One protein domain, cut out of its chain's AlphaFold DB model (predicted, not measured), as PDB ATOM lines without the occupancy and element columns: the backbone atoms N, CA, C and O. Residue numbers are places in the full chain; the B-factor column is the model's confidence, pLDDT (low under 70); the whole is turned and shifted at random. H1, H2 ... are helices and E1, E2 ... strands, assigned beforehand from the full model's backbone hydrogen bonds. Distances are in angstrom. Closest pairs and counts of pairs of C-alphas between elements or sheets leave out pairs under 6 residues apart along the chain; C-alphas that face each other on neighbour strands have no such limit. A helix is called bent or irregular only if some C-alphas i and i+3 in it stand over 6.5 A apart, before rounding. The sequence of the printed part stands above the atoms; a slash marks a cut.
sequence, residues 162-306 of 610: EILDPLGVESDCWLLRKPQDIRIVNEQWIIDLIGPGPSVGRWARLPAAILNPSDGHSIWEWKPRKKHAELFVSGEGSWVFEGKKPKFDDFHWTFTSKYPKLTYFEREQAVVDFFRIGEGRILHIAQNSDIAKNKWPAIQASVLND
ATOM      1  N   GLU A 162       1.460  13.140  22.334       97.75
ATOM      2  CA  GLU A 162       1.170  14.536  22.007       97.75
ATOM      3  C   GLU A 162      -0.347  14.697  21.855       97.75
ATOM      4  O   GLU A 162      -0.976  14.042  21.021       97.75
ATOM      5  N   ILE A 163      -0.946  15.527  22.710       97.38
ATOM      6  CA  ILE A 163      -2.384  15.800  22.673       97.38
ATOM      7  C   ILE A 163      -2.610  16.985  21.731       97.38
ATOM      8  O   ILE A 163      -2.112  18.078  21.993       97.38
ATOM      9  N   LEU A 164      -3.347  16.750  20.649       98.06
ATOM     10  CA  LEU A 164      -3.723  17.744  19.648       98.06
ATOM     11  C   LEU A 164      -5.036  18.447  20.016       98.06
ATOM     12  O   LEU A 164      -5.793  17.980  20.874       98.06
ATOM     13  N   ASP A 165      -5.328  19.537  19.305       98.19
ATOM     14  CA  ASP A 165      -6.586  20.268  19.438       98.19
ATOM     15  C   ASP A 165      -7.816  19.363  19.202       98.19
ATOM     16  O   ASP A 165      -7.747  18.398  18.429       98.19
ATOM     17  N   PRO A 166      -8.956  19.650  19.861       98.19
ATOM     18  CA  PRO A 166     -10.163  18.855  19.694       98.19
ATOM     19  C   PRO A 166     -10.695  18.865  18.258       98.19
ATOM     20  O   PRO A 166     -10.628  19.875  17.556       98.19
ATOM     21  N   LEU A 167     -11.299  17.751  17.839       97.62
ATOM     22  CA  LEU A 167     -11.861  17.640  16.495       97.62
ATOM     23  C   LEU A 167     -13.101  18.527  16.313       97.62
ATOM     24  O   LEU A 167     -13.996  18.549  17.157       97.62
ATOM     25  N   GLY A 168     -13.186  19.206  15.167       97.12
ATOM     26  CA  GLY A 168     -14.348  20.017  14.778       97.12
ATOM     27  C   GLY A 168     -15.409  19.274  13.957       97.12
ATOM     28  O   GLY A 168     -16.356  19.900  13.491       97.12
ATOM     29  N   VAL A 169     -15.251  17.966  13.726       97.25
ATOM     30  CA  VAL A 169     -16.181  17.190  12.888       97.25
ATOM     31  C   VAL A 169     -17.434  16.800  13.668       97.25
ATOM     32  O   VAL A 169     -17.349  16.243  14.760       97.25
ATOM     33  N   GLU A 170     -18.615  17.019  13.082       97.12
ATOM     34  CA  GLU A 170     -19.892  16.668  13.723       97.12
ATOM     35  C   GLU A 170     -20.006  15.183  14.059       97.12
ATOM     36  O   GLU A 170     -20.704  14.824  14.999       97.12
ATOM     37  N   SER A 171     -19.315  14.318  13.318       96.88
ATOM     38  CA  SER A 171     -19.296  12.865  13.508       96.88
ATOM     39  C   SER A 171     -18.336  12.385  14.597       96.88
ATOM     40  O   SER A 171     -18.205  11.174  14.802       96.88
ATOM     41  N   ASP A 172     -17.685  13.297  15.327       98.06
ATOM     42  CA  ASP A 172     -16.879  12.916  16.481       98.06
ATOM     43  C   ASP A 172     -17.764  12.283  17.559       98.06
ATOM     44  O   ASP A 172     -18.811  12.813  17.942       98.06
ATOM     45  N   CYS A 173     -17.385  11.081  17.973       97.75
ATOM     46  CA  CYS A 173     -18.069  10.280  18.981       97.75
ATOM     47  C   CYS A 173     -17.092   9.419  19.795       97.75
ATOM     48  O   CYS A 173     -17.526   8.480  20.464       97.75
ATOM     49  N   TRP A 174     -15.796   9.734  19.748       98.06
ATOM     50  CA  TRP A 174     -14.758   9.011  20.472       98.06
ATOM     51  C   TRP A 174     -14.220   9.871  21.611       98.06
ATOM     52  O   TRP A 174     -14.016  11.073  21.471       98.06
ATOM     53  N   LEU A 175     -14.024   9.253  22.770       97.44
ATOM     54  CA  LEU A 175     -13.604   9.931  23.986       97.44
ATOM     55  C   LEU A 175     -12.440   9.171  24.615       97.44
ATOM     56  O   LEU A 175     -12.574   8.004  24.985       97.44
ATOM     57  N   LEU A 176     -11.310   9.847  24.786       97.19
ATOM     58  CA  LEU A 176     -10.219   9.370  25.623       97.19
ATOM     59  C   LEU A 176     -10.559   9.681  27.083       97.19
ATOM     60  O   LEU A 176     -10.707  10.847  27.457       97.19
ATOM     61  N   ARG A 177     -10.700   8.651  27.921       90.19
ATOM     62  CA  ARG A 177     -11.073   8.837  29.330       90.19
ATOM     63  C   ARG A 177      -9.896   9.376  30.137       90.19
ATOM     64  O   ARG A 177     -10.058  10.374  30.837       90.19
ATOM     65  N   LYS A 178      -8.724   8.745  30.031       91.44
ATOM     66  CA  LYS A 178      -7.479   9.219  30.646       91.44
ATOM     67  C   LYS A 178      -6.265   8.937  29.754       91.44
ATOM     68  O   LYS A 178      -6.282   7.966  29.005       91.44
ATOM     69  N   PRO A 179      -5.162   9.697  29.872       90.88
ATOM     70  CA  PRO A 179      -3.924   9.394  29.148       90.88
ATOM     71  C   PRO A 179      -3.357   7.990  29.429       90.88
ATOM     72  O   PRO A 179      -2.700   7.415  28.568       90.88
ATOM     73  N   GLN A 180      -3.625   7.415  30.609       90.81
ATOM     74  CA  GLN A 180      -3.178   6.067  30.998       90.81
ATOM     75  C   GLN A 180      -3.913   4.936  30.262       90.81
ATOM     76  O   GLN A 180      -3.460   3.792  30.291       90.81
ATOM     77  N   ASP A 181      -5.014   5.250  29.577       93.44
ATOM     78  CA  ASP A 181      -5.733   4.314  28.709       93.44
ATOM     79  C   ASP A 181      -4.959   4.046  27.393       93.44
ATOM     80  O   ASP A 181      -5.408   3.301  26.522       93.44
ATOM     81  N   ILE A 182      -3.755   4.619  27.259       96.50
ATOM     82  CA  ILE A 182      -2.817   4.423  26.156       96.50
ATOM     83  C   ILE A 182      -1.565   3.730  26.694       96.50
ATOM     84  O   ILE A 182      -0.887   4.229  27.593       96.50
ATOM     85  N   ARG A 183      -1.223   2.571  26.126       94.75
ATOM     86  CA  ARG A 183      -0.039   1.798  26.528       94.75
ATOM     87  C   ARG A 183       0.615   1.090  25.349       94.75
ATOM     88  O   ARG A 183      -0.046   0.745  24.374       94.75
ATOM     89  N   ILE A 184       1.918   0.826  25.459       94.38
ATOM     90  CA  ILE A 184       2.666   0.017  24.489       94.38
ATOM     91  C   ILE A 184       2.960  -1.347  25.112       94.38
ATOM     92  O   ILE A 184       3.620  -1.436  26.146       94.38
ATOM     93  N   VAL A 185       2.501  -2.415  24.460       87.50
ATOM     94  CA  VAL A 185       2.703  -3.805  24.883       87.50
ATOM     95  C   VAL A 185       3.215  -4.606  23.691       87.50
ATOM     96  O   VAL A 185       2.549  -4.675  22.661       87.50
ATOM     97  N   ASN A 186       4.398  -5.216  23.808       87.81
ATOM     98  CA  ASN A 186       5.034  -5.980  22.719       87.81
ATOM     99  C   ASN A 186       5.109  -5.197  21.399       87.81
ATOM    100  O   ASN A 186       4.718  -5.686  20.344       87.81
ATOM    101  N   GLU A 187       5.572  -3.947  21.483       91.19
ATOM    102  CA  GLU A 187       5.664  -3.004  20.359       91.19
ATOM    103  C   GLU A 187       4.331  -2.604  19.708       91.19
ATOM    104  O   GLU A 187       4.341  -1.821  18.757       91.19
ATOM    105  N   GLN A 188       3.200  -3.079  20.229       94.50
ATOM    106  CA  GLN A 188       1.868  -2.695  19.787       94.50
ATOM    107  C   GLN A 188       1.299  -1.646  20.724       94.50
ATOM    108  O   GLN A 188       1.360  -1.773  21.945       94.50
ATOM    109  N   TRP A 189       0.721  -0.617  20.133       96.38
ATOM    110  CA  TRP A 189      -0.088   0.345  20.847       96.38
ATOM    111  C   TRP A 189      -1.438  -0.274  21.167       96.38
ATOM    112  O   TRP A 189      -2.063  -0.894  20.305       96.38
ATOM    113  N   ILE A 190      -1.859  -0.099  22.409       96.50
ATOM    114  CA  ILE A 190      -3.183  -0.429  22.914       96.50
ATOM    115  C   ILE A 190      -3.796   0.888  23.377       96.50
ATOM    116  O   ILE A 190      -3.238   1.545  24.255       96.50
ATOM    117  N   ILE A 191      -4.894   1.277  22.736       98.00
ATOM    118  CA  ILE A 191      -5.599   2.535  22.978       98.00
ATOM    119  C   ILE A 191      -7.032   2.174  23.355       98.00
ATOM    120  O   ILE A 191      -7.759   1.615  22.530       98.00
ATOM    121  N   ASP A 192      -7.420   2.478  24.587       96.94
ATOM    122  CA  ASP A 192      -8.764   2.247  25.104       96.94
ATOM    123  C   ASP A 192      -9.571   3.560  25.006       96.94
ATOM    124  O   ASP A 192      -9.221   4.573  25.614       96.94
ATOM    125  N   LEU A 193     -10.642   3.569  24.202       98.06
ATOM    126  CA  LEU A 193     -11.513   4.734  23.989       98.06
ATOM    127  C   LEU A 193     -12.960   4.415  24.336       98.06
ATOM    128  O   LEU A 193     -13.452   3.324  24.059       98.06
ATOM    129  N   ILE A 194     -13.689   5.402  24.846       97.12
ATOM    130  CA  ILE A 194     -15.140   5.303  24.965       97.12
ATOM    131  C   ILE A 194     -15.774   5.778  23.657       97.12
ATOM    132  O   ILE A 194     -15.370   6.787  23.085       97.12
ATOM    133  N   GLY A 195     -16.770   5.044  23.177       97.31
ATOM    134  CA  GLY A 195     -17.478   5.354  21.942       97.31
ATOM    135  C   GLY A 195     -18.760   4.535  21.810       97.31
ATOM    136  O   GLY A 195     -19.130   3.825  22.749       97.31
ATOM    137  N   PRO A 196     -19.460   4.621  20.669       97.19
ATOM    138  CA  PRO A 196     -20.762   3.983  20.487       97.19
ATOM    139  C   PRO A 196     -20.690   2.461  20.695       97.19
ATOM    140  O   PRO A 196     -19.826   1.798  20.125       97.19
ATOM    141  N   GLY A 197     -21.592   1.891  21.498       95.19
ATOM    142  CA  GLY A 197     -21.601   0.460  21.825       95.19
ATOM    143  C   GLY A 197     -21.898  -0.469  20.629       95.19
ATOM    144  O   GLY A 197     -22.391  -0.030  19.582       95.19
ATOM    145  N   PRO A 198     -21.634  -1.783  20.747       95.31
ATOM    146  CA  PRO A 198     -21.914  -2.762  19.688       95.31
ATOM    147  C   PRO A 198     -23.414  -2.934  19.350       95.31
ATOM    148  O   PRO A 198     -23.761  -3.438  18.267       95.31
ATOM    149  N   SER A 199     -24.326  -2.485  20.219       90.88
ATOM    150  CA  SER A 199     -25.770  -2.409  19.945       90.88
ATOM    151  C   SER A 199     -26.102  -1.449  18.805       90.88
ATOM    152  O   SER A 199     -27.035  -1.706  18.039       90.88
ATOM    153  N   VAL A 200     -25.340  -0.360  18.659       94.69
ATOM    154  CA  VAL A 200     -25.635   0.740  17.724       94.69
ATOM    155  C   VAL A 200     -24.753   0.738  16.481       94.69
ATOM    156  O   VAL A 200     -25.095   1.398  15.503       94.69
ATOM    157  N   GLY A 201     -23.682  -0.055  16.445       95.88
ATOM    158  CA  GLY A 201     -22.845  -0.225  15.259       95.88
ATOM    159  C   GLY A 201     -21.919  -1.433  15.344       95.88
ATOM    160  O   GLY A 201     -21.963  -2.207  16.298       95.88
ATOM    161  N   ARG A 202     -21.117  -1.656  14.302       96.81
ATOM    162  CA  ARG A 202     -20.117  -2.730  14.274       96.81
ATOM    163  C   ARG A 202     -18.929  -2.374  13.393       96.81
ATOM    164  O   ARG A 202     -19.100  -1.755  12.348       96.81
ATOM    165  N   TRP A 203     -17.756  -2.889  13.747       97.94
ATOM    166  CA  TRP A 203     -16.578  -2.850  12.882       97.94
ATOM    167  C   TRP A 203     -16.660  -3.926  11.798       97.94
ATOM    168  O   TRP A 203     -16.725  -5.126  12.096       97.94
ATOM    169  N   ALA A 204     -16.649  -3.497  10.539       97.31
ATOM    170  CA  ALA A 204     -16.618  -4.347   9.356       97.31
ATOM    171  C   ALA A 204     -15.247  -4.251   8.677       97.31
ATOM    172  O   ALA A 204     -14.682  -3.171   8.561       97.31
ATOM    173  N   ARG A 205     -14.702  -5.383   8.230       96.19
ATOM    174  CA  ARG A 205     -13.415  -5.411   7.525       96.19
ATOM    175  C   ARG A 205     -13.585  -4.823   6.123       96.19
ATOM    176  O   ARG A 205     -14.465  -5.280   5.394       96.19
ATOM    177  N   LEU A 206     -12.741  -3.867   5.746       94.69
ATOM    178  CA  LEU A 206     -12.655  -3.378   4.372       94.69
ATOM    179  C   LEU A 206     -11.792  -4.326   3.514       94.69
ATOM    180  O   LEU A 206     -10.816  -4.892   4.022       94.69
ATOM    181  N   PRO A 207     -12.142  -4.546   2.233       89.31
ATOM    182  CA  PRO A 207     -11.319  -5.324   1.312       89.31
ATOM    183  C   PRO A 207      -9.922  -4.710   1.159       89.31
ATOM    184  O   PRO A 207      -9.785  -3.501   1.000       89.31
ATOM    185  N   ALA A 208      -8.886  -5.554   1.144       74.44
ATOM    186  CA  ALA A 208      -7.486  -5.120   1.056       74.44
ATOM    187  C   ALA A 208      -7.139  -4.340  -0.231       74.44
ATOM    188  O   ALA A 208      -6.099  -3.701  -0.291       74.44
ATOM    189  N   ALA A 209      -8.003  -4.376  -1.250       66.06
ATOM    190  CA  ALA A 209      -7.771  -3.715  -2.533       66.06
ATOM    191  C   ALA A 209      -7.828  -2.176  -2.472       66.06
ATOM    192  O   ALA A 209      -7.376  -1.528  -3.409       66.06
ATOM    193  N   ILE A 210      -8.397  -1.592  -1.411       65.75
ATOM    194  CA  ILE A 210      -8.696  -0.150  -1.364       65.75
ATOM    195  C   ILE A 210      -7.530   0.655  -0.761       65.75
ATOM    196  O   ILE A 210      -7.334   1.810  -1.120       65.75
ATOM    197  N   LEU A 211      -6.714   0.054   0.109       64.19
ATOM    198  CA  LEU A 211      -5.618   0.729   0.816       64.19
ATOM    199  C   LEU A 211      -4.540  -0.309   1.160       64.19
ATOM    200  O   LEU A 211      -4.871  -1.347   1.726       64.19
ATOM    201  N   ASN A 212      -3.271  -0.040   0.831       70.19
ATOM    202  CA  ASN A 212      -2.127  -0.876   1.223       70.19
ATOM    203  C   ASN A 212      -1.712  -0.521   2.663       70.19
ATOM    204  O   ASN A 212      -1.058   0.506   2.855       70.19
ATOM    205  N   PRO A 213      -2.067  -1.327   3.681       73.31
ATOM    206  CA  PRO A 213      -1.725  -1.018   5.060       73.31
ATOM    207  C   PRO A 213      -0.220  -1.211   5.263       73.31
ATOM    208  O   PRO A 213       0.338  -2.249   4.901       73.31
ATOM    209  N   SER A 214       0.433  -0.241   5.896       69.06
ATOM    210  CA  SER A 214       1.879  -0.243   6.166       69.06
ATOM    211  C   SER A 214       2.358  -1.424   7.026       69.06
ATOM    212  O   SER A 214       3.536  -1.766   6.985       69.06
ATOM    213  N   ASP A 215       1.452  -2.071   7.764       70.06
ATOM    214  CA  ASP A 215       1.751  -3.150   8.720       70.06
ATOM    215  C   ASP A 215       1.249  -4.544   8.315       70.06
ATOM    216  O   ASP A 215       1.350  -5.494   9.094       70.06
ATOM    217  N   GLY A 216       0.617  -4.691   7.146       78.94
ATOM    218  CA  GLY A 216      -0.092  -5.932   6.794       78.94
ATOM    219  C   GLY A 216      -1.312  -6.227   7.689       78.94
ATOM    220  O   GLY A 216      -1.895  -7.313   7.628       78.94
ATOM    221  N   HIS A 217      -1.717  -5.274   8.532       84.12
ATOM    222  CA  HIS A 217      -2.943  -5.349   9.321       84.12
ATOM    223  C   HIS A 217      -4.179  -5.007   8.489       84.12
ATOM    224  O   HIS A 217      -4.100  -4.390   7.438       84.12
ATOM    225  N   SER A 218      -5.348  -5.460   8.943       92.94
ATOM    226  CA  SER A 218      -6.601  -5.188   8.237       92.94
ATOM    227  C   SER A 218      -7.119  -3.792   8.546       92.94
ATOM    228  O   SER A 218      -6.829  -3.225   9.596       92.94
ATOM    229  N   ILE A 219      -7.940  -3.278   7.641       94.88
ATOM    230  CA  ILE A 219      -8.613  -1.999   7.804       94.88
ATOM    231  C   ILE A 219     -10.059  -2.279   8.200       94.88
ATOM    232  O   ILE A 219     -10.708  -3.175   7.648       94.88
ATOM    233  N   TRP A 220     -10.544  -1.549   9.195       97.00
ATOM    234  CA  TRP A 220     -11.858  -1.737   9.790       97.00
ATOM    235  C   TRP A 220     -12.656  -0.454   9.664       97.00
ATOM    236  O   TRP A 220     -12.206   0.592  10.099       97.00
ATOM    237  N   GLU A 221     -13.857  -0.545   9.119       97.38
ATOM    238  CA  GLU A 221     -14.802   0.559   9.027       97.38
ATOM    239  C   GLU A 221     -15.900   0.386  10.077       97.38
ATOM    240  O   GLU A 221     -16.503  -0.690  10.198       97.38
ATOM    241  N   TRP A 222     -16.179   1.440  10.834       97.75
ATOM    242  CA  TRP A 222     -17.306   1.490  11.748       97.75
ATOM    243  C   TRP A 222     -18.602   1.708  10.969       97.75
ATOM    244  O   TRP A 222     -18.826   2.766  10.386       97.75
ATOM    245  N   LYS A 223     -19.481   0.704  10.991       96.94
ATOM    246  CA  LYS A 223     -20.797   0.752  10.346       96.94
ATOM    247  C   LYS A 223     -21.890   0.918  11.396       96.94
ATOM    248  O   LYS A 223     -22.174  -0.058  12.106       96.94
ATOM    249  N   PRO A 224     -22.536   2.092  11.499       95.38
ATOM    250  CA  PRO A 224     -23.684   2.242  12.375       95.38
ATOM    251  C   PRO A 224     -24.853   1.373  11.891       95.38
ATOM    252  O   PRO A 224     -25.031   1.112  10.699       95.38
ATOM    253  N   ARG A 225     -25.690   0.910  12.821       94.69
ATOM    254  CA  ARG A 225     -26.959   0.256  12.489       94.69
ATOM    255  C   ARG A 225     -27.978   1.330  12.116       94.69
ATOM    256  O   ARG A 225     -28.085   2.333  12.813       94.69
ATOM    257  N   LYS A 226     -28.782   1.084  11.072       87.25
ATOM    258  CA  LYS A 226     -29.724   2.067  10.488       87.25
ATOM    259  C   LYS A 226     -30.557   2.842  11.518       87.25
ATOM    260  O   LYS A 226     -30.721   4.042  11.378       87.25
ATOM    261  N   LYS A 227     -31.039   2.176  12.572       87.88
ATOM    262  CA  LYS A 227     -31.886   2.788  13.610       87.88
ATOM    263  C   LYS A 227     -31.181   3.874  14.445       87.88
ATOM    264  O   LYS A 227     -31.856   4.671  15.082       87.88
ATOM    265  N   HIS A 228     -29.849   3.876  14.481       86.44
ATOM    266  CA  HIS A 228     -29.051   4.700  15.393       86.44
ATOM    267  C   HIS A 228     -27.955   5.505  14.688       86.44
ATOM    268  O   HIS A 228     -27.160   6.148  15.366       86.44
ATOM    269  N   ALA A 229     -27.888   5.466  13.353       85.31
ATOM    270  CA  ALA A 229     -26.815   6.109  12.596       85.31
ATOM    271  C   ALA A 229     -26.741   7.618  12.856       85.31
ATOM    272  O   ALA A 229     -25.678   8.117  13.218       85.31
ATOM    273  N   GLU A 230     -27.892   8.287  12.813       89.31
ATOM    274  CA  GLU A 230     -28.028   9.741  12.975       89.31
ATOM    275  C   GLU A 230     -27.591  10.262  14.356       89.31
ATOM    276  O   GLU A 230     -27.343  11.450  14.514       89.31
ATOM    277  N   LEU A 231     -27.475   9.394  15.373       90.06
ATOM    278  CA  LEU A 231     -27.051   9.804  16.719       90.06
ATOM    279  C   LEU A 231     -25.535   9.997  16.836       90.06
ATOM    280  O   LEU A 231     -25.069  10.748  17.692       90.06
ATOM    281  N   PHE A 232     -24.760   9.275  16.024       92.94
ATOM    282  CA  PHE A 232     -23.306   9.195  16.182       92.94
ATOM    283  C   PHE A 232     -22.555   9.724  14.971       92.94
ATOM    284  O   PHE A 232     -21.487  10.310  15.147       92.94
ATOM    285  N   VAL A 233     -23.112   9.555  13.776       90.88
ATOM    286  CA  VAL A 233     -22.483   9.933  12.515       90.88
ATOM    287  C   VAL A 233     -23.427  10.865  11.759       90.88
ATOM    288  O   VAL A 233     -24.560  10.490  11.461       90.88
ATOM    289  N   SER A 234     -22.945  12.068  11.456       88.81
ATOM    290  CA  SER A 234     -23.587  13.008  10.539       88.81
ATOM    291  C   SER A 234     -23.096  12.738   9.111       88.81
ATOM    292  O   SER A 234     -21.908  12.492   8.896       88.81
ATOM    293  N   GLY A 235     -23.995  12.804   8.127       87.62
ATOM    294  CA  GLY A 235     -23.638  12.718   6.705       87.62
ATOM    295  C   GLY A 235     -23.250  11.320   6.202       87.62
ATOM    296  O   GLY A 235     -23.653  10.299   6.756       87.62
ATOM    297  N   GLU A 236     -22.491  11.284   5.103       91.69
ATOM    298  CA  GLU A 236     -22.084  10.058   4.387       91.69
ATOM    299  C   GLU A 236     -20.720   9.508   4.844       91.69
ATOM    300  O   GLU A 236     -20.147   8.642   4.182       91.69
ATOM    301  N   GLY A 237     -20.161  10.023   5.942       95.06
ATOM    302  CA  GLY A 237     -18.831   9.621   6.398       95.06
ATOM    303  C   GLY A 237     -18.799   8.386   7.303       95.06
ATOM    304  O   GLY A 237     -19.819   7.933   7.821       95.06
ATOM    305  N   SER A 238     -17.605   7.842   7.528       96.69
ATOM    306  CA  SER A 238     -17.375   6.693   8.408       96.69
ATOM    307  C   SER A 238     -16.017   6.761   9.110       96.69
ATOM    308  O   SER A 238     -15.058   7.366   8.632       96.69
ATOM    309  N   TRP A 239     -15.941   6.150  10.295       97.94
ATOM    310  CA  TRP A 239     -14.685   6.004  11.032       97.94
ATOM    311  C   TRP A 239     -13.946   4.758  10.559       97.94
ATOM    312  O   TRP A 239     -14.518   3.667  10.541       97.94
ATOM    313  N   VAL A 240     -12.671   4.906  10.217       97.38
ATOM    314  CA  VAL A 240     -11.821   3.839   9.687       97.38
ATOM    315  C   VAL A 240     -10.592   3.668  10.574       97.38
ATOM    316  O   VAL A 240      -9.891   4.632  10.870       97.38
ATOM    317  N   PHE A 241     -10.333   2.433  11.002       97.56
ATOM    318  CA  PHE A 241      -9.210   2.054  11.851       97.56
ATOM    319  C   PHE A 241      -8.245   1.098  11.139       97.56
ATOM    320  O   PHE A 241      -8.662   0.071  10.594       97.56
ATOM    321  N   GLU A 242      -6.948   1.385  11.221       95.88
ATOM    322  CA  GLU A 242      -5.865   0.544  10.702       95.88
ATOM    323  C   GLU A 242      -5.227  -0.287  11.835       95.88
ATOM    324  O   GLU A 242      -4.488   0.231  12.680       95.88
ATOM    325  N   GLY A 243      -5.510  -1.599  11.877       95.62
ATOM    326  CA  GLY A 243      -4.980  -2.475  12.927       95.62
ATOM    327  C   GLY A 243      -5.682  -3.828  13.102       95.62
ATOM    328  O   GLY A 243      -6.292  -4.403  12.193       95.62
ATOM    329  N   LYS A 244      -5.582  -4.389  14.311       95.38
ATOM    330  CA  LYS A 244      -6.393  -5.544  14.724       95.38
ATOM    331  C   LYS A 244      -7.859  -5.124  14.849       95.38
ATOM    332  O   LYS A 244      -8.150  -3.967  15.105       95.38
ATOM    333  N   LYS A 245      -8.796  -6.067  14.711       97.12
ATOM    334  CA  LYS A 245     -10.223  -5.767  14.904       97.12
ATOM    335  C   LYS A 245     -10.439  -5.104  16.273       97.12
ATOM    336  O   LYS A 245     -10.077  -5.749  17.265       97.12
ATOM    337  N   PRO A 246     -11.036  -3.901  16.345       98.19
ATOM    338  CA  PRO A 246     -11.359  -3.290  17.626       98.19
ATOM    339  C   PRO A 246     -12.263  -4.214  18.446       98.19
ATOM    340  O   PRO A 246     -13.199  -4.824  17.910       98.19
ATOM    341  N   LYS A 247     -11.951  -4.355  19.732       96.81
ATOM    342  CA  LYS A 247     -12.715  -5.179  20.676       96.81
ATOM    343  C   LYS A 247     -13.480  -4.276  21.624       96.81
ATOM    344  O   LYS A 247     -12.946  -3.253  22.025       96.81
ATOM    345  N   PHE A 248     -14.704  -4.662  21.954       95.19
ATOM    346  CA  PHE A 248     -15.494  -3.975  22.964       95.19
ATOM    347  C   PHE A 248     -15.483  -4.805  24.243       95.19
ATOM    348  O   PHE A 248     -15.862  -5.976  24.184       95.19
ATOM    349  N   ASP A 249     -15.026  -4.224  25.344       85.19
ATOM    350  CA  ASP A 249     -14.993  -4.846  26.670       85.19
ATOM    351  C   ASP A 249     -15.080  -3.758  27.749       85.19
ATOM    352  O   ASP A 249     -14.712  -2.616  27.483       85.19
ATOM    353  N   ASP A 250     -15.608  -4.077  28.933       79.56
ATOM    354  CA  ASP A 250     -15.711  -3.156  30.081       79.56
ATOM    355  C   ASP A 250     -16.091  -1.701  29.702       79.56
ATOM    356  O   ASP A 250     -15.442  -0.730  30.100       79.56
ATOM    357  N   PHE A 251     -17.153  -1.541  28.904       84.06
ATOM    358  CA  PHE A 251     -17.703  -0.246  28.471       84.06
ATOM    359  C   PHE A 251     -16.804   0.607  27.545       84.06
ATOM    360  O   PHE A 251     -17.116   1.777  27.306       84.06
ATOM    361  N   HIS A 252     -15.729   0.051  26.980       94.31
ATOM    362  CA  HIS A 252     -14.820   0.757  26.071       94.31
ATOM    363  C   HIS A 252     -14.400  -0.087  24.856       94.31
ATOM    364  O   HIS A 252     -14.549  -1.306  24.806       94.31
ATOM    365  N   TRP A 253     -13.888   0.594  23.832       97.62
ATOM    366  CA  TRP A 253     -13.279  -0.003  22.652       97.62
ATOM    367  C   TRP A 253     -11.760  -0.031  22.797       97.62
ATOM    368  O   TRP A 253     -11.127   1.015  22.924       97.62
ATOM    369  N   THR A 254     -11.175  -1.220  22.694       97.75
ATOM    370  CA  THR A 254      -9.730  -1.422  22.630       97.75
ATOM    371  C   THR A 254      -9.271  -1.500  21.178       97.75
ATOM    372  O   THR A 254      -9.616  -2.432  20.436       97.75
ATOM    373  N   PHE A 255      -8.433  -0.545  20.789       98.12
ATOM    374  CA  PHE A 255      -7.756  -0.481  19.501       98.12
ATOM    375  C   PHE A 255      -6.325  -0.992  19.655       98.12
ATOM    376  O   PHE A 255      -5.599  -0.569  20.552       98.12
ATOM    377  N   THR A 256      -5.902  -1.918  18.793       96.69
ATOM    378  CA  THR A 256      -4.549  -2.491  18.865       96.69
ATOM    379  C   THR A 256      -3.879  -2.503  17.500       96.69
ATOM    380  O   THR A 256      -4.395  -3.116  16.565       96.69
ATOM    381  N   SER A 257      -2.714  -1.869  17.385       96.25
ATOM    382  CA  SER A 257      -1.933  -1.818  16.143       96.25
ATOM    383  C   SER A 257      -0.468  -1.472  16.427       96.25
ATOM    384  O   SER A 257      -0.151  -0.945  17.492       96.25
ATOM    385  N   LYS A 258       0.444  -1.772  15.497       95.00
ATOM    386  CA  LYS A 258       1.844  -1.326  15.583       95.00
ATOM    387  C   LYS A 258       1.970   0.137  15.136       95.00
ATOM    388  O   LYS A 258       2.611   0.915  15.843       95.00
ATOM    389  N   TYR A 259       1.259   0.520  14.074       95.75
ATOM    390  CA  TYR A 259       0.990   1.904  13.678       95.75
ATOM    391  C   TYR A 259      -0.524   2.208  13.754       95.75
ATOM    392  O   TYR A 259      -1.205   2.206  12.731       95.75
ATOM    393  N   PRO A 260      -1.097   2.413  14.959       96.50
ATOM    394  CA  PRO A 260      -2.506   2.763  15.123       96.50
ATOM    395  C   PRO A 260      -2.853   4.048  14.376       96.50
ATOM    396  O   PRO A 260      -2.199   5.078  14.554       96.50
ATOM    397  N   LYS A 261      -3.929   3.983  13.595       97.31
ATOM    398  CA  LYS A 261      -4.523   5.140  12.934       97.31
ATOM    399  C   LYS A 261      -6.040   5.014  12.929       97.31
ATOM    400  O   LYS A 261      -6.560   3.991  12.483       97.31
ATOM    401  N   LEU A 262      -6.730   6.021  13.457       98.00
ATOM    402  CA  LEU A 262      -8.189   6.133  13.432       98.00
ATOM    403  C   LEU A 262      -8.561   7.442  12.744       98.00
ATOM    404  O   LEU A 262      -8.292   8.515  13.280       98.00
ATOM    405  N   THR A 263      -9.191   7.341  11.581       97.62
ATOM    406  CA  THR A 263      -9.464   8.468  10.683       97.62
ATOM    407  C   THR A 263     -10.946   8.528  10.353       97.62
ATOM    408  O   THR A 263     -11.578   7.496  10.123       97.62
ATOM    409  N   TYR A 264     -11.507   9.731  10.305       97.75
ATOM    410  CA  TYR A 264     -12.834   9.967   9.756       97.75
ATOM    411  C   TYR A 264     -12.729  10.240   8.255       97.75
ATOM    412  O   TYR A 264     -12.001  11.142   7.829       97.75
ATOM    413  N   PHE A 265     -13.451   9.453   7.463       96.50
ATOM    414  CA  PHE A 265     -13.560   9.615   6.020       96.50
ATOM    415  C   PHE A 265     -14.926  10.184   5.660       96.50
ATOM    416  O   PHE A 265     -15.935   9.732   6.192       96.50
ATOM    417  N   GLU A 266     -14.970  11.111   4.710       96.00
ATOM    418  CA  GLU A 266     -16.199  11.597   4.087       96.00
ATOM    419  C   GLU A 266     -16.061  11.450   2.572       96.00
ATOM    420  O   GLU A 266     -15.088  11.928   1.990       96.00
ATOM    421  N   ARG A 267     -17.001  10.740   1.930       92.88
ATOM    422  CA  ARG A 267     -16.964  10.458   0.479       92.88
ATOM    423  C   ARG A 267     -15.597   9.951   0.000       92.88
ATOM    424  O   ARG A 267     -15.037  10.455  -0.967       92.88
ATOM    425  N   GLU A 268     -15.056   8.969   0.724       90.94
ATOM    426  CA  GLU A 268     -13.749   8.339   0.459       90.94
ATOM    427  C   GLU A 268     -12.521   9.253   0.647       90.94
ATOM    428  O   GLU A 268     -11.391   8.810   0.445       90.94
ATOM    429  N   GLN A 269     -12.696  10.494   1.106       94.75
ATOM    430  CA  GLN A 269     -11.597  11.402   1.434       94.75
ATOM    431  C   GLN A 269     -11.335  11.411   2.939       94.75
ATOM    432  O   GLN A 269     -12.255  11.551   3.743       94.75
ATOM    433  N   ALA A 270     -10.068  11.256   3.329       96.00
ATOM    434  CA  ALA A 270      -9.653  11.378   4.722       96.00
ATOM    435  C   ALA A 270      -9.791  12.840   5.168       96.00
ATOM    436  O   ALA A 270      -9.107  13.711   4.631       96.00
ATOM    437  N   VAL A 271     -10.667  13.100   6.139       96.94
ATOM    438  CA  VAL A 271     -10.937  14.455   6.640       96.94
ATOM    439  C   VAL A 271     -10.041  14.770   7.831       96.94
ATOM    440  O   VAL A 271      -9.351  15.786   7.840       96.94
ATOM    441  N   VAL A 272     -10.050  13.903   8.850       97.50
ATOM    442  CA  VAL A 272      -9.319  14.147  10.096       97.50
ATOM    443  C   VAL A 272      -8.947  12.854  10.817       97.50
ATOM    444  O   VAL A 272      -9.702  11.880  10.800       97.50
ATOM    445  N   ASP A 273      -7.791  12.859  11.477       98.25
ATOM    446  CA  ASP A 273      -7.319  11.760  12.318       98.25
ATOM    447  C   ASP A 273      -7.682  12.024  13.785       98.25
ATOM    448  O   ASP A 273      -7.345  13.074  14.330       98.25
ATOM    449  N   PHE A 274      -8.327  11.060  14.446       98.06
ATOM    450  CA  PHE A 274      -8.524  11.095  15.898       98.06
ATOM    451  C   PHE A 274      -7.244  10.692  16.633       98.06
ATOM    452  O   PHE A 274      -6.847  11.344  17.592       98.06
ATOM    453  N   PHE A 275      -6.555   9.649  16.160       98.31
ATOM    454  CA  PHE A 275      -5.176   9.381  16.560       98.31
ATOM    455  C   PHE A 275      -4.356   8.835  15.392       98.31
ATOM    456  O   PHE A 275      -4.878   8.127  14.526       98.31
ATOM    457  N   ARG A 276      -3.054   9.126  15.399       97.50
ATOM    458  CA  ARG A 276      -2.057   8.558  14.482       97.50
ATOM    459  C   ARG A 276      -0.661   8.596  15.092       97.50
ATOM    460  O   ARG A 276      -0.386   9.405  15.973       97.50
ATOM    461  N   ILE A 277       0.249   7.768  14.590       97.00
ATOM    462  CA  ILE A 277       1.675   7.897  14.919       97.00
ATOM    463  C   ILE A 277       2.329   8.952  14.024       97.00
ATOM    464  O   ILE A 277       2.240   8.866  12.800       97.00
ATOM    465  N   GLY A 278       2.981   9.932  14.649       96.12
ATOM    466  CA  GLY A 278       3.812  10.942  14.001       96.12
ATOM    467  C   GLY A 278       5.294  10.561  13.937       96.12
ATOM    468  O   GLY A 278       5.692   9.405  14.138       96.12
ATOM    469  N   GLU A 279       6.133  11.556  13.655       94.69
ATOM    470  CA  GLU A 279       7.587  11.391  13.632       94.69
ATOM    471  C   GLU A 279       8.124  10.983  15.014       94.69
ATOM    472  O   GLU A 279       7.563  11.302  16.060       94.69
ATOM    473  N   GLY A 280       9.205  10.197  15.039       93.50
ATOM    474  CA  GLY A 280       9.807   9.750  16.300       93.50
ATOM    475  C   GLY A 280       8.949   8.779  17.129       93.50
ATOM    476  O   GLY A 280       9.244   8.577  18.307       93.50
ATOM    477  N   ARG A 281       7.921   8.153  16.528       93.38
ATOM    478  CA  ARG A 281       6.997   7.210  17.194       93.38
ATOM    479  C   ARG A 281       6.193   7.868  18.328       93.38
ATOM    480  O   ARG A 281       5.850   7.206  19.306       93.38
ATOM    481  N   ILE A 282       5.911   9.162  18.201       97.00
ATOM    482  CA  ILE A 282       5.030   9.898  19.110       97.00
ATOM    483  C   ILE A 282       3.588   9.645  18.665       97.00
ATOM    484  O   ILE A 282       3.275   9.761  17.479       97.00
ATOM    485  N   LEU A 283       2.710   9.245  19.588       97.88
ATOM    486  CA  LEU A 283       1.287   9.114  19.281       97.88
ATOM    487  C   LEU A 283       0.639  10.491  19.390       97.88
ATOM    488  O   LEU A 283       0.622  11.081  20.468       97.88
ATOM    489  N   HIS A 284       0.105  10.980  18.278       98.31
ATOM    490  CA  HIS A 284      -0.697  12.192  18.242       98.31
ATOM    491  C   HIS A 284      -2.156  11.777  18.439       98.31
ATOM    492  O   HIS A 284      -2.658  10.951  17.671       98.31
ATOM    493  N   ILE A 285      -2.830  12.314  19.454       98.25
ATOM    494  CA  ILE A 285      -4.241  12.029  19.744       98.25
ATOM    495  C   ILE A 285      -5.013  13.329  19.951       98.25
ATOM    496  O   ILE A 285      -4.549  14.219  20.655       98.25
ATOM    497  N   ALA A 286      -6.185  13.450  19.342       98.25
ATOM    498  CA  ALA A 286      -7.052  14.602  19.526       98.25
ATOM    499  C   ALA A 286      -7.618  14.650  20.953       98.25
ATOM    500  O   ALA A 286      -7.978  13.626  21.541       98.25
ATOM    501  N   GLN A 287      -7.727  15.853  21.513       97.50
ATOM    502  CA  GLN A 287      -8.470  16.074  22.747       97.50
ATOM    503  C   GLN A 287      -9.974  15.822  22.531       97.50
ATOM    504  O   GLN A 287     -10.515  16.035  21.447       97.50
ATOM    505  N   ASN A 288     -10.679  15.418  23.591       98.19
ATOM    506  CA  ASN A 288     -12.133  15.245  23.559       98.19
ATOM    507  C   ASN A 288     -12.845  16.547  23.148       98.19
ATOM    508  O   ASN A 288     -12.850  17.520  23.916       98.19
ATOM    509  N   SER A 289     -13.493  16.535  21.980       97.81
ATOM    510  CA  SER A 289     -14.303  17.649  21.487       97.81
ATOM    511  C   SER A 289     -15.576  17.841  22.309       97.81
ATOM    512  O   SER A 289     -16.086  16.916  22.949       97.81
ATOM    513  N   ASP A 290     -16.127  19.054  22.284       97.12
ATOM    514  CA  ASP A 290     -17.432  19.313  22.899       97.12
ATOM    515  C   ASP A 290     -18.559  18.577  22.161       97.12
ATOM    516  O   ASP A 290     -19.547  18.189  22.779       97.12
ATOM    517  N   ILE A 291     -18.375  18.277  20.870       97.44
ATOM    518  CA  ILE A 291     -19.280  17.447  20.065       97.44
ATOM    519  C   ILE A 291     -19.362  16.031  20.653       97.44
ATOM    520  O   ILE A 291     -20.455  15.555  20.972       97.44
ATOM    521  N   ALA A 292     -18.217  15.378  20.874       96.88
ATOM    522  CA  ALA A 292     -18.165  14.044  21.464       96.88
ATOM    523  C   ALA A 292     -18.701  14.034  22.907       96.88
ATOM    524  O   ALA A 292     -19.461  13.136  23.277       96.88
ATOM    525  N   LYS A 293     -18.388  15.062  23.712       94.06
ATOM    526  CA  LYS A 293     -18.939  15.218  25.073       94.06
ATOM    527  C   LYS A 293     -20.457  15.389  25.065       94.06
ATOM    528  O   LYS A 293     -21.133  14.799  25.901       94.06
ATOM    529  N   ASN A 294     -21.017  16.134  24.113       92.62
ATOM    530  CA  ASN A 294     -22.466  16.311  23.986       92.62
ATOM    531  C   ASN A 294     -23.175  15.014  23.575       92.62
ATOM    532  O   ASN A 294     -24.316  14.780  23.974       92.62
ATOM    533  N   LYS A 295     -22.492  14.130  22.838       95.19
ATOM    534  CA  LYS A 295     -22.983  12.782  22.516       95.19
ATOM    535  C   LYS A 295     -22.814  11.773  23.649       95.19
ATOM    536  O   LYS A 295     -23.351  10.669  23.544       95.19
ATOM    537  N   TRP A 296     -22.131  12.129  24.741       91.12
ATOM    538  CA  TRP A 296     -21.896  11.240  25.881       91.12
ATOM    539  C   TRP A 296     -23.159  10.519  26.378       91.12
ATOM    540  O   TRP A 296     -23.098   9.300  26.523       91.12
ATOM    541  N   PRO A 297     -24.324  11.176  26.572       86.69
ATOM    542  CA  PRO A 297     -25.526  10.478  27.032       86.69
ATOM    543  C   PRO A 297     -26.001   9.387  26.062       86.69
ATOM    544  O   PRO A 297     -26.426   8.317  26.493       86.69
ATOM    545  N   ALA A 298     -25.900   9.629  24.751       88.00
ATOM    546  CA  ALA A 298     -26.262   8.647  23.730       88.00
ATOM    547  C   ALA A 298     -25.244   7.499  23.667       88.00
ATOM    548  O   ALA A 298     -25.638   6.335  23.559       88.00
ATOM    549  N   ILE A 299     -23.949   7.812  23.791       92.50
ATOM    550  CA  ILE A 299     -22.871   6.821  23.896       92.50
ATOM    551  C   ILE A 299     -23.128   5.929  25.113       92.50
ATOM    552  O   ILE A 299     -23.251   4.714  24.968       92.50
ATOM    553  N   GLN A 300     -23.331   6.522  26.286       86.88
ATOM    554  CA  GLN A 300     -23.602   5.809  27.529       86.88
ATOM    555  C   GLN A 300     -24.846   4.917  27.415       86.88
ATOM    556  O   GLN A 300     -24.790   3.740  27.763       86.88
ATOM    557  N   ALA A 301     -25.948   5.435  26.867       81.38
ATOM    558  CA  ALA A 301     -27.159   4.649  26.643       81.38
ATOM    559  C   ALA A 301     -26.921   3.470  25.685       81.38
ATOM    560  O   ALA A 301     -27.440   2.377  25.912       81.38
ATOM    561  N   SER A 302     -26.122   3.663  24.631       90.38
ATOM    562  CA  SER A 302     -25.793   2.589  23.688       90.38
ATOM    563  C   SER A 302     -24.987   1.471  24.336       90.38
ATOM    564  O   SER A 302     -25.260   0.300  24.088       90.38
ATOM    565  N   VAL A 303     -24.049   1.818  25.216       83.44
ATOM    566  CA  VAL A 303     -23.258   0.824  25.929       83.44
ATOM    567  C   VAL A 303     -24.113   0.079  26.958       83.44
ATOM    568  O   VAL A 303     -24.043  -1.143  27.042       83.44
ATOM    569  N   LEU A 304     -24.960   0.783  27.714       73.50
ATOM    570  CA  LEU A 304     -25.820   0.166  28.731       73.50
ATOM    571  C   LEU A 304     -26.895  -0.756  28.130       73.50
ATOM    572  O   LEU A 304     -27.266  -1.748  28.756       73.50
ATOM    573  N   ASN A 305     -27.379  -0.470  26.917       67.44
ATOM    574  CA  ASN A 305     -28.360  -1.316  26.228       67.44
ATOM    575  C   ASN A 305     -27.830  -2.712  25.880       67.44
ATOM    576  O   ASN A 305     -28.616  -3.659  25.856       67.44
ATOM    577  N   ASP A 306     -26.524  -2.862  25.644       53.81
ATOM    578  CA  ASP A 306     -25.911  -4.179  25.424       53.81
ATOM    579  C   ASP A 306     -25.923  -5.053  26.695       53.81
ATOM    580  O   ASP A 306     -25.804  -6.272  26.601       53.81
TER     581      ASP A 306
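This is residues 162 to 306 of the 610 residues of the protein "PilZ domain-containing protein" of Bdellovibrionales bacterium GWB1_55_8 (UniProt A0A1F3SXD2). Two strongly twisted sheets stand partly face to face as a sandwich, the larger of seven strands and the smaller of four, their strands crossed at 44 degrees. Three short helices, H1, H2 and H3, lie toward one end of the sandwich. The printed part has 145 residues, in the order E1 E2 E3 E4 E5 H1 E6 E7 E8 E9 E10 E11 H2 H3, and the class is mixed, helices and strands. The larger sheet runs E1 E11 E10 E9 E6 E5 E4 and is mixed; the smaller runs E2 E3 E8 E7, all antiparallel. The whole is compact, with a radius of gyration of the C-alphas of 14.2 A, and spans 39 by 35 by 27 A.

The larger sheet holds E1, residues 162 to 164, from C-alpha 162 at (1.170, 14.536, 22.007); E11, 283 to 286; E10, 269 to 277, 19.2 A long; E9, 261 to 266, 16.0 A; E6, 238 to 243, 16.1 A; E5, 218 to 224, 19.1 A; and E4, 201 to 205. The smaller holds E2, 182 to 185; E3, 188 to 193, 15.9 A; E8, 252 to 257, 16.5 A; and E7, 247 to 249. H1 is residues 226 to 232, H2 290 to 294, and H3 296 to 305, 14.1 A, ending at C-alpha 305 (-28.360, -1.316, 26.228).

In the larger sheet E1 and E11 are parallel, with N 164 and O 285 at 2.8 A. E9, E10 and E11 form a meander, each strand the antiparallel neighbour of the one before; N 271 and O 264 are 2.9 A apart, N 284 and O 276 2.8 A. E10 bends by 84 degrees at residue 274. E9 and E6 are antiparallel, with N 240 and O 263 at 2.8 A. The hairpin E4 and E5 has N 204 and O 221 at 2.8 A. In the smaller sheet E3 and E8 are antiparallel, with N 191 and O 255 at 2.9 A. The closest C-alphas of E6 and E8, those of Gly 243 and Ser 257, are 4.5 A apart. H1 only grazes the larger sheet; it is irregular, with C-alphas 227 and 230 8.0 A apart. H1 and H3 are close but not clearly touching, the closest C-alphas, Leu 231 and Ala 298, being 7.1 A apart. H2 and H3 meet only through their link. Every O i to N i+4 pair is within hydrogen-bond range in H2 and H3; H1 has 0 of 3, and 2 of 4 O i to N i+3 pairs.

The two C-alphas farthest apart, Lys 227 and Gly 280, are 42.4 A apart. The printed part has no cut. The links E1 to E2 and E4 to E5 are long. Mean pLDDT of the printed part is 92.4; residues 209 to 211, 214 and 305 to 306 are under 70.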